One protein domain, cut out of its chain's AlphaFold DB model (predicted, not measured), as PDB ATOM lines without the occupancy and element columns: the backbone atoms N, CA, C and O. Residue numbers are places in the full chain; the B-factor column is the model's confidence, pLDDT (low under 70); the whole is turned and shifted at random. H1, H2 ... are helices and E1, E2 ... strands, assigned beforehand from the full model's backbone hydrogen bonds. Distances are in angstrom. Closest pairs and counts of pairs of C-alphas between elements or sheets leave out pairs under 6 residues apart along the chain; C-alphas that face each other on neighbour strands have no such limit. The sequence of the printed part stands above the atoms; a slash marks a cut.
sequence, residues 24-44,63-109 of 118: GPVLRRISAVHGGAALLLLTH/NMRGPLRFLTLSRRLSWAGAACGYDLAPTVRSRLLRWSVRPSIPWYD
ATOM      1  N   GLY A  24      42.970 -10.470 226.903       77.06
ATOM      2  CA  GLY A  24      42.442 -10.612 228.259       77.06
ATOM      3  C   GLY A  24      41.285  -9.680 228.634       77.06
ATOM      4  O   GLY A  24      40.242 -10.189 229.041       77.06
ATOM      5  N   PRO A  25      41.398  -8.350 228.458       79.56
ATOM      6  CA  PRO A  25      40.305  -7.429 228.780       79.56
ATOM      7  C   PRO A  25      39.025  -7.706 227.980       79.56
ATOM      8  O   PRO A  25      37.920  -7.635 228.518       79.56
ATOM      9  N   VAL A  26      39.168  -8.068 226.702       81.62
ATOM     10  CA  VAL A  26      38.035  -8.376 225.821       81.62
ATOM     11  C   VAL A  26      37.416  -9.721 226.187       81.62
ATOM     12  O   VAL A  26      36.195  -9.832 226.248       81.62
ATOM     13  N   LEU A  27      38.234 -10.726 226.515       83.81
ATOM     14  CA  LEU A  27      37.741 -12.024 226.975       83.81
ATOM     15  C   LEU A  27      36.965 -11.919 228.283       83.81
ATOM     16  O   LEU A  27      35.908 -12.532 228.397       83.81
ATOM     17  N   ARG A  28      37.431 -11.106 229.241       85.25
ATOM     18  CA  ARG A  28      36.682 -10.844 230.482       85.25
ATOM     19  C   ARG A  28      35.331 -10.206 230.190       85.25
ATOM     20  O   ARG A  28      34.331 -10.606 230.775       85.25
ATOM     21  N   ARG A  29      35.283  -9.260 229.249       84.00
ATOM     22  CA  ARG A  29      34.030  -8.624 228.828       84.00
ATOM     23  C   ARG A  29      33.074  -9.631 228.188       84.00
ATOM     24  O   ARG A  29      31.919  -9.689 228.587       84.00
ATOM     25  N   ILE A  30      33.551 -10.446 227.246       85.19
ATOM     26  CA  ILE A  30      32.738 -11.489 226.600       85.19
ATOM     27  C   ILE A  30      32.243 -12.497 227.647       85.19
ATOM     28  O   ILE A  30      31.062 -12.828 227.659       85.19
ATOM     29  N   SER A  31      33.112 -12.922 228.566       84.69
ATOM     30  CA  SER A  31      32.750 -13.828 229.660       84.69
ATOM     31  C   SER A  31      31.702 -13.234 230.603       84.69
ATOM     32  O   SER A  31      30.863 -13.974 231.104       84.69
ATOM     33  N   ALA A  32      31.744 -11.924 230.863       85.12
ATOM     34  CA  ALA A  32      30.760 -11.243 231.703       85.12
ATOM     35  C   ALA A  32      29.396 -11.111 231.005       85.12
ATOM     36  O   ALA A  32      28.364 -11.282 231.647       85.12
ATOM     37  N   VAL A  33      29.389 -10.843 229.692       84.81
ATOM     38  CA  VAL A  33      28.160 -10.780 228.879       84.81
ATOM     39  C   VAL A  33      27.491 -12.152 228.791       84.81
ATOM     40  O   VAL A  33      26.276 -12.257 228.919       84.81
ATOM     41  N   HIS A  34      28.287 -13.205 228.615       83.06
ATOM     42  CA  HIS A  34      27.812 -14.585 228.509       83.06
ATOM     43  C   HIS A  34      28.023 -15.347 229.816       83.06
ATOM     44  O   HIS A  34      28.605 -16.432 229.824       83.06
ATOM     45  N   GLY A  35      27.580 -14.761 230.932       78.19
ATOM     46  CA  GLY A  35      27.724 -15.356 232.260       78.19
ATOM     47  C   GLY A  35      27.259 -16.817 232.286       78.19
ATOM     48  O   GLY A  35      26.100 -17.112 232.007       78.19
ATOM     49  N   GLY A  36      28.178 -17.732 232.604       77.31
ATOM     50  CA  GLY A  36      27.918 -19.177 232.659       77.31
ATOM     51  C   GLY A  36      28.173 -19.953 231.360       77.31
ATOM     52  O   GLY A  36      28.173 -21.182 231.400       77.31
ATOM     53  N   ALA A  37      28.445 -19.289 230.232       83.44
ATOM     54  CA  ALA A  37      28.879 -19.956 229.007       83.44
ATOM     55  C   ALA A  37      30.398 -20.160 229.004       83.44
ATOM     56  O   ALA A  37      31.175 -19.254 229.310       83.44
ATOM     57  N   ALA A  38      30.837 -21.354 228.615       85.06
ATOM     58  CA  ALA A  38      32.256 -21.629 228.459       85.06
ATOM     59  C   ALA A  38      32.782 -21.017 227.149       85.06
ATOM     60  O   ALA A  38      32.133 -21.101 226.102       85.06
ATOM     61  N   LEU A  39      33.977 -20.421 227.187       88.31
ATOM     62  CA  LEU A  39      34.579 -19.829 225.991       88.31
ATOM     63  C   LEU A  39      35.413 -20.857 225.220       88.31
ATOM     64  O   LEU A  39      36.224 -21.588 225.793       88.31
ATOM     65  N   LEU A  40      35.254 -20.881 223.901       89.88
ATOM     66  CA  LEU A  40      36.090 -21.638 222.978       89.88
ATOM     67  C   LEU A  40      37.012 -20.665 222.252       89.88
ATOM     68  O   LEU A  40      36.575 -19.897 221.396       89.88
ATOM     69  N   LEU A  41      38.299 -20.703 222.585       88.50
ATOM     70  CA  LEU A  41      39.282 -19.786 222.022       88.50
ATOM     71  C   LEU A  41      39.989 -20.390 220.819       88.50
ATOM     72  O   LEU A  41      40.653 -21.412 220.950       88.50
ATOM     73  N   LEU A  42      39.918 -19.716 219.676       88.81
ATOM     74  CA  LEU A  42      40.724 -20.001 218.494       88.81
ATOM     75  C   LEU A  42      41.748 -18.884 218.297       88.81
ATOM     76  O   LEU A  42      41.423 -17.806 217.796       88.81
ATOM     77  N   THR A  43      42.997 -19.140 218.670       85.62
ATOM     78  CA  THR A  43      44.089 -18.164 218.595       85.62
ATOM     79  C   THR A  43      45.258 -18.700 217.781       85.62
ATOM     80  O   THR A  43      45.353 -19.887 217.478       85.62
ATOM     81  N   HIS A  44      46.193 -17.821 217.434       79.00
ATOM     82  CA  HIS A  44      47.504 -18.241 216.952       79.00
ATOM     83  C   HIS A  44      48.358 -18.842 218.085       79.00
ATOM     84  O   HIS A  44      48.067 -18.686 219.275       79.00
ATOM     85  N   ASN A  63      46.424 -20.226 213.135       70.44
ATOM     86  CA  ASN A  63      47.219 -19.932 211.951       70.44
ATOM     87  C   ASN A  63      46.774 -20.857 210.794       70.44
ATOM     88  O   ASN A  63      47.372 -21.906 210.548       70.44
ATOM     89  N   MET A  64      45.702 -20.471 210.089       70.94
ATOM     90  CA  MET A  64      45.107 -21.179 208.938       70.94
ATOM     91  C   MET A  64      46.050 -21.203 207.719       70.94
ATOM     92  O   MET A  64      45.808 -20.555 206.696       70.94
ATOM     93  N   ARG A  65      47.183 -21.896 207.828       76.62
ATOM     94  CA  ARG A  65      48.123 -22.097 206.723       76.62
ATOM     95  C   ARG A  65      47.710 -23.346 205.943       76.62
ATOM     96  O   ARG A  65      47.934 -24.463 206.396       76.62
ATOM     97  N   GLY A  66      47.108 -23.126 204.774       82.88
ATOM     98  CA  GLY A  66      46.728 -24.167 203.815       82.88
ATOM     99  C   GLY A  66      45.246 -24.585 203.866       82.88
ATOM    100  O   GLY A  66      44.579 -24.393 204.886       82.88
ATOM    101  N   PRO A  67      44.724 -25.170 202.772       84.50
ATOM    102  CA  PRO A  67      43.301 -25.494 202.621       84.50
ATOM    103  C   PRO A  67      42.832 -26.629 203.542       84.50
ATOM    104  O   PRO A  67      41.739 -26.558 204.095       84.50
ATOM    105  N   LEU A  68      43.664 -27.648 203.781       87.44
ATOM    106  CA  LEU A  68      43.310 -28.758 204.676       87.44
ATOM    107  C   LEU A  68      43.098 -28.279 206.116       87.44
ATOM    108  O   LEU A  68      42.114 -28.647 206.749       87.44
ATOM    109  N   ARG A  69      43.971 -27.395 206.619       84.38
ATOM    110  CA  ARG A  69      43.810 -26.814 207.960       84.38
ATOM    111  C   ARG A  69      42.549 -25.965 208.068       84.38
ATOM    112  O   ARG A  69      41.870 -26.029 209.087       84.38
ATOM    113  N   PHE A  70      42.219 -25.211 207.020       86.06
ATOM    114  CA  PHE A  70      40.971 -24.454 206.958       86.06
ATOM    115  C   PHE A  70      39.747 -25.374 207.092       86.06
ATOM    116  O   PHE A  70      38.887 -25.118 207.930       86.06
ATOM    117  N   LEU A  71      39.696 -26.475 206.334       89.06
ATOM    118  CA  LEU A  71      38.591 -27.438 206.408       89.06
ATOM    119  C   LEU A  71      38.497 -28.113 207.780       89.06
ATOM    120  O   LEU A  71      37.401 -28.228 208.328       89.06
ATOM    121  N   THR A  72      39.632 -28.506 208.361       89.31
ATOM    122  CA  THR A  72      39.678 -29.084 209.710       89.31
ATOM    123  C   THR A  72      39.119 -28.115 210.748       89.31
ATOM    124  O   THR A  72      38.264 -28.506 211.541       89.31
ATOM    125  N   LEU A  73      39.536 -26.846 210.716       87.44
ATOM    126  CA  LEU A  73      39.025 -25.816 211.625       87.44
ATOM    127  C   LEU A  73      37.539 -25.541 211.398       87.44
ATOM    128  O   LEU A  73      36.781 -25.484 212.362       87.44
ATOM    129  N   SER A  74      37.104 -25.447 210.140       89.12
ATOM    130  CA  SER A  74      35.693 -25.259 209.791       89.12
ATOM    131  C   SER A  74      34.827 -26.388 210.338       89.12
ATOM    132  O   SER A  74      33.784 -26.135 210.941       89.12
ATOM    133  N   ARG A  75      35.263 -27.642 210.170       90.56
ATOM    134  CA  ARG A  75      34.570 -28.819 210.704       90.56
ATOM    135  C   ARG A  75      34.541 -28.797 212.230       90.56
ATOM    136  O   ARG A  75      33.492 -29.037 212.816       90.56
ATOM    137  N   ARG A  76      35.669 -28.486 212.869       89.81
ATOM    138  CA  ARG A  76      35.779 -28.443 214.332       89.81
ATOM    139  C   ARG A  76      34.867 -27.374 214.936       89.81
ATOM    140  O   ARG A  76      34.186 -27.652 215.913       89.81
ATOM    141  N   LEU A  77      34.805 -26.192 214.320       87.12
ATOM    142  CA  LEU A  77      33.881 -25.118 214.696       87.12
ATOM    143  C   LEU A  77      32.419 -25.506 214.460       87.12
ATOM    144  O   LEU A  77      31.579 -25.256 215.316       87.12
ATOM    145  N   SER A  78      32.125 -26.164 213.339       87.75
ATOM    146  CA  SER A  78      30.775 -26.650 213.013       87.75
ATOM    147  C   SER A  78      30.238 -27.624 214.068       87.75
ATOM    148  O   SER A  78      29.061 -27.614 214.414       87.75
ATOM    149  N   TRP A  79      31.120 -28.447 214.631       89.38
ATOM    150  CA  TRP A  79      30.776 -29.403 215.681       89.38
ATOM    151  C   TRP A  79      30.876 -28.857 217.101       89.38
ATOM    152  O   TRP A  79      30.449 -29.535 218.029       89.38
ATOM    153  N   ALA A  80      31.406 -27.649 217.290       85.81
ATOM    154  CA  ALA A  80      31.523 -27.059 218.618       85.81
ATOM    155  C   ALA A  80      30.160 -26.728 219.250       85.81
ATOM    156  O   ALA A  80      30.105 -26.483 220.450       85.81
ATOM    157  N   GLY A  81      29.078 -26.699 218.460       83.88
ATOM    158  CA  GLY A  81      27.732 -26.408 218.962       83.88
ATOM    159  C   GLY A  81      27.613 -25.008 219.564       83.88
ATOM    160  O   GLY A  81      26.842 -24.799 220.495       83.88
ATOM    161  N   ALA A  82      28.421 -24.065 219.078       86.00
ATOM    162  CA  ALA A  82      28.477 -22.724 219.630       86.00
ATOM    163  C   ALA A  82      27.187 -21.944 219.360       86.00
ATOM    164  O   ALA A  82      26.585 -22.090 218.297       86.00
ATOM    165  N   ALA A  83      26.789 -21.082 220.294       86.56
ATOM    166  CA  ALA A  83      25.628 -20.213 220.096       86.56
ATOM    167  C   ALA A  83      25.964 -18.951 219.296       86.56
ATOM    168  O   ALA A  83      25.145 -18.477 218.515       86.56
ATOM    169  N   CYS A  84      27.167 -18.407 219.480       88.81
ATOM    170  CA  CYS A  84      27.649 -17.231 218.766       88.81
ATOM    171  C   CYS A  84      29.180 -17.211 218.693       88.81
ATOM    172  O   CYS A  84      29.871 -17.977 219.378       88.81
ATOM    173  N   GLY A  85      29.705 -16.344 217.828       89.25
ATOM    174  CA  GLY A  85      31.136 -16.154 217.637       89.25
ATOM    175  C   GLY A  85      31.553 -14.690 217.728       89.25
ATOM    176  O   GLY A  85      30.883 -13.815 217.192       89.25
ATOM    177  N   TYR A  86      32.698 -14.425 218.344       88.81
ATOM    178  CA  TYR A  86      33.373 -13.131 218.320       88.81
ATOM    179  C   TYR A  86      34.643 -13.241 217.495       88.81
ATOM    180  O   TYR A  86      35.447 -14.149 217.701       88.81
ATOM    181  N   ASP A  87      34.853 -12.301 216.586       87.62
ATOM    182  CA  ASP A  87      36.130 -12.146 215.903       87.62
ATOM    183  C   ASP A  87      36.816 -10.883 216.410       87.62
ATOM    184  O   ASP A  87      36.335  -9.763 216.222       87.62
ATOM    185  N   LEU A  88      37.940 -11.085 217.090       82.00
ATOM    186  CA  LEU A  88      38.737 -10.009 217.670       82.00
ATOM    187  C   LEU A  88      39.626  -9.331 216.624       82.00
ATOM    188  O   LEU A  88      40.093  -8.223 216.847       82.00
ATOM    189  N   ALA A  89      39.894 -10.004 215.504       78.38
ATOM    190  CA  ALA A  89      40.779  -9.515 214.456       78.38
ATOM    191  C   ALA A  89      40.222  -9.937 213.085       78.38
ATOM    192  O   ALA A  89      40.759 -10.865 212.460       78.38
ATOM    193  N   PRO A  90      39.144  -9.279 212.607       78.19
ATOM    194  CA  PRO A  90      38.515  -9.607 211.338       78.19
ATOM    195  C   PRO A  90      39.519  -9.556 210.183       78.19
ATOM    196  O   PRO A  90      40.117  -8.530 209.870       78.19
ATOM    197  N   THR A  91      39.669 -10.683 209.496       81.62
ATOM    198  CA  THR A  91      40.480 -10.829 208.285       81.62
ATOM    199  C   THR A  91      39.657 -11.459 207.170       81.62
ATOM    200  O   THR A  91      38.617 -12.071 207.400       81.62
ATOM    201  N   VAL A  92      40.144 -11.384 205.931       83.81
ATOM    202  CA  VAL A  92      39.508 -12.086 204.801       83.81
ATOM    203  C   VAL A  92      39.375 -13.586 205.086       83.81
ATOM    204  O   VAL A  92      38.331 -14.177 204.827       83.81
ATOM    205  N   ARG A  93      40.404 -14.203 205.682       83.06
ATOM    206  CA  ARG A  93      40.371 -15.632 206.016       83.06
ATOM    207  C   ARG A  93      39.386 -15.948 207.132       83.06
ATOM    208  O   ARG A  93      38.711 -16.967 207.054       83.06
ATOM    209  N   SER A  94      39.302 -15.090 208.147       84.50
ATOM    210  CA  SER A  94      38.342 -15.290 209.226       84.50
ATOM    211  C   SER A  94      36.916 -15.202 208.698       84.50
ATOM    212  O   SER A  94      36.130 -16.093 208.978       84.50
ATOM    213  N   ARG A  95      36.604 -14.239 207.819       86.44
ATOM    214  CA  ARG A  95      35.295 -14.151 207.146       86.44
ATOM    215  C   ARG A  95      34.951 -15.398 206.331       86.44
ATOM    216  O   ARG A  95      33.824 -15.874 206.421       86.44
ATOM    217  N   LEU A  96      35.908 -15.946 205.579       87.75
ATOM    218  CA  LEU A  96      35.705 -17.209 204.857       87.75
ATOM    219  C   LEU A  96      35.380 -18.358 205.818       87.75
ATOM    220  O   LEU A  96      34.477 -19.140 205.539       87.75
ATOM    221  N   LEU A  97      36.073 -18.424 206.959       87.00
ATOM    222  CA  LEU A  97      35.813 -19.431 207.985       87.00
ATOM    223  C   LEU A  97      34.421 -19.250 208.602       87.00
ATOM    224  O   LEU A  97      33.677 -20.216 208.717       87.00
ATOM    225  N   ARG A  98      34.025 -18.013 208.932       89.50
ATOM    226  CA  ARG A  98      32.678 -17.702 209.442       89.50
ATOM    227  C   ARG A  98      31.588 -18.214 208.497       89.50
ATOM    228  O   ARG A  98      30.589 -18.758 208.954       89.50
ATOM    229  N   TRP A  99      31.803 -18.065 207.190       88.00
ATOM    230  CA  TRP A  99      30.865 -18.505 206.158       88.00
ATOM    231  C   TRP A  99      30.826 -20.033 205.968       88.00
ATOM    232  O   TRP A  99      29.804 -20.575 205.545       88.00
ATOM    233  N   SER A 100      31.912 -20.742 206.290       88.38
ATOM    234  CA  SER A 100      32.005 -22.197 206.128       88.38
ATOM    235  C   SER A 100      31.515 -22.998 207.341       88.38
ATOM    236  O   SER A 100      31.311 -24.209 207.230       88.38
ATOM    237  N   VAL A 101      31.311 -22.352 208.492       87.19
ATOM    238  CA  VAL A 101      30.826 -22.993 209.725       87.19
ATOM    239  C   VAL A 101      29.323 -23.274 209.650       87.19
ATOM    240  O   VAL A 101      28.535 -22.419 209.243       87.19
ATOM    241  N   ARG A 102      28.921 -24.490 210.045       87.12
ATOM    242  CA  ARG A 102      27.520 -24.942 210.080       87.12
ATOM    243  C   ARG A 102      27.188 -25.617 211.425       87.12
ATOM    244  O   ARG A 102      27.973 -26.459 211.836       87.12
ATOM    245  N   PRO A 103      26.036 -25.352 212.073       84.94
ATOM    246  CA  PRO A 103      25.006 -24.391 211.679       84.94
ATOM    247  C   PRO A 103      25.546 -22.956 211.655       84.94
ATOM    248  O   PRO A 103      26.572 -22.651 212.253       84.94
ATOM    249  N   SER A 104      24.890 -22.095 210.876       86.88
ATOM    250  CA  SER A 104      25.283 -20.689 210.783       86.88
ATOM    251  C   SER A 104      25.017 -20.020 212.127       86.88
ATOM    252  O   SER A 104      23.864 -19.942 212.543       86.88
ATOM    253  N   ILE A 105      26.069 -19.536 212.781       85.62
ATOM    254  CA  ILE A 105      25.977 -18.813 214.054       85.62
ATOM    255  C   ILE A 105      26.088 -17.301 213.815       85.62
ATOM    256  O   ILE A 105      26.736 -16.890 212.846       85.62
ATOM    257  N   PRO A 106      25.478 -16.457 214.661       89.06
ATOM    258  CA  PRO A 106      25.736 -15.024 214.647       89.06
ATOM    259  C   PRO A 106      27.205 -14.742 214.994       89.06
ATOM    260  O   PRO A 106      27.766 -15.335 215.919       89.06
ATOM    261  N   TRP A 107      27.816 -13.826 214.242       86.56
ATOM    262  CA  TRP A 107      29.198 -13.395 214.426       86.56
ATOM    263  C   TRP A 107      29.257 -11.901 214.734       86.56
ATOM    264  O   TRP A 107      28.672 -11.118 213.990       86.56
ATOM    265  N   TYR A 108      30.016 -11.529 215.762       85.69
ATOM    266  CA  TYR A 108      30.215 -10.149 216.200       85.69
ATOM    267  C   TYR A 108      31.677  -9.732 216.042       85.69
ATOM    268  O   TYR A 108      32.597 -10.501 216.348       85.69
ATOM    269  N   ASP A 109      31.905  -8.505 215.591       78.19
ATOM    270  CA  ASP A 109      33.219  -7.874 215.602       78.19
ATOM    271  C   ASP A 109      33.412  -7.201 216.970       78.19
ATOM    272  O   ASP A 109      32.767  -6.201 217.291       78.19
TER     273      ASP A 109
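This is residues 24 to 44 and 63 to 109 of the 118 residues of an uncharacterized protein of Parvibaculum sp (UniProt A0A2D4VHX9). The domain is an elongated arrangement with a small two-stranded sheet, E2 and E3, in its middle, the helices H2 and H3 toward one end and the helix H1 at the other. Strand E1 lies between H1 and the H2 end, near E2 but pairing with no named strand. The printed part has 68 residues, with three named helices and three named strands in the order H1, E1, H2, E2, H3, E3; the sheet's order is E2, E3, parallel, and the class is mixed, helices and strands. The whole is compact, with a radius of gyration of the C-alphas of 12.2 A, and spans 35 by 22 by 15 A.

H1, residues 24 to 33, touches no helix. It has one pair of C-alphas within 8 A of E1, residues 39 to 43; the closest are those of Ser 31 and Leu 39, 7.3 A apart. E1 is near E2, residues 84 to 87, with 5 pairs of C-alphas within 10 A. H1 and E2 are apart, but only just, at 8.5 A. H2, residues 67 to 79, is apart from E1. With its residues 70 to 74 alone it only just touches H3, residues 92 to 100, with 3 pairs of C-alphas within 8 A; the closest are those of Ser 74 and Ser 100, 6.0 A apart. H2 and H3 stand at a steep tilt of 48 degrees and run the same way. E2 and E3, residues 107 to 109, are parallel neighbours at 31 degrees; N 108 and O 85 are 2.8 A apart and N 87 and O 108 are 2.9 A apart, both within hydrogen-bond range. E2, H3 and E3 form a strand-helix-strand unit, two parallel neighbour strands with a helix between them along the chain, and its crossover is right-handed. In H1, H2 and H3 every O i to N i+4 pair is within hydrogen-bond range.

H1 begins at C-alpha 24, (42.442, -10.612, 228.259), and measures 14.3 A from first to last C-alpha. E1 measures 12.2 A, H2 18.5 A, E2 10.3 A, H3 12.7 A and E3 6.9 A. H2 begins at C-alpha 67, (43.301, -25.494, 202.621), and E3 ends at C-alpha 109, (33.219, -7.874, 215.602).

The two C-alphas farthest apart are those of Gly 35 and Gly 66, 35.3 A. Residues 45 to 62 are not printed; C-alphas 44 and 63 are 5.3 A apart across this cut, which falls in the link from E1 to H2. Of the links that are printed whole, H1 to E1, H2 to E2 and E2 to H3 are tight, and H3 to E3 is short. The mean pLDDT of the printed part is 84.8, and no printed residue is under 70.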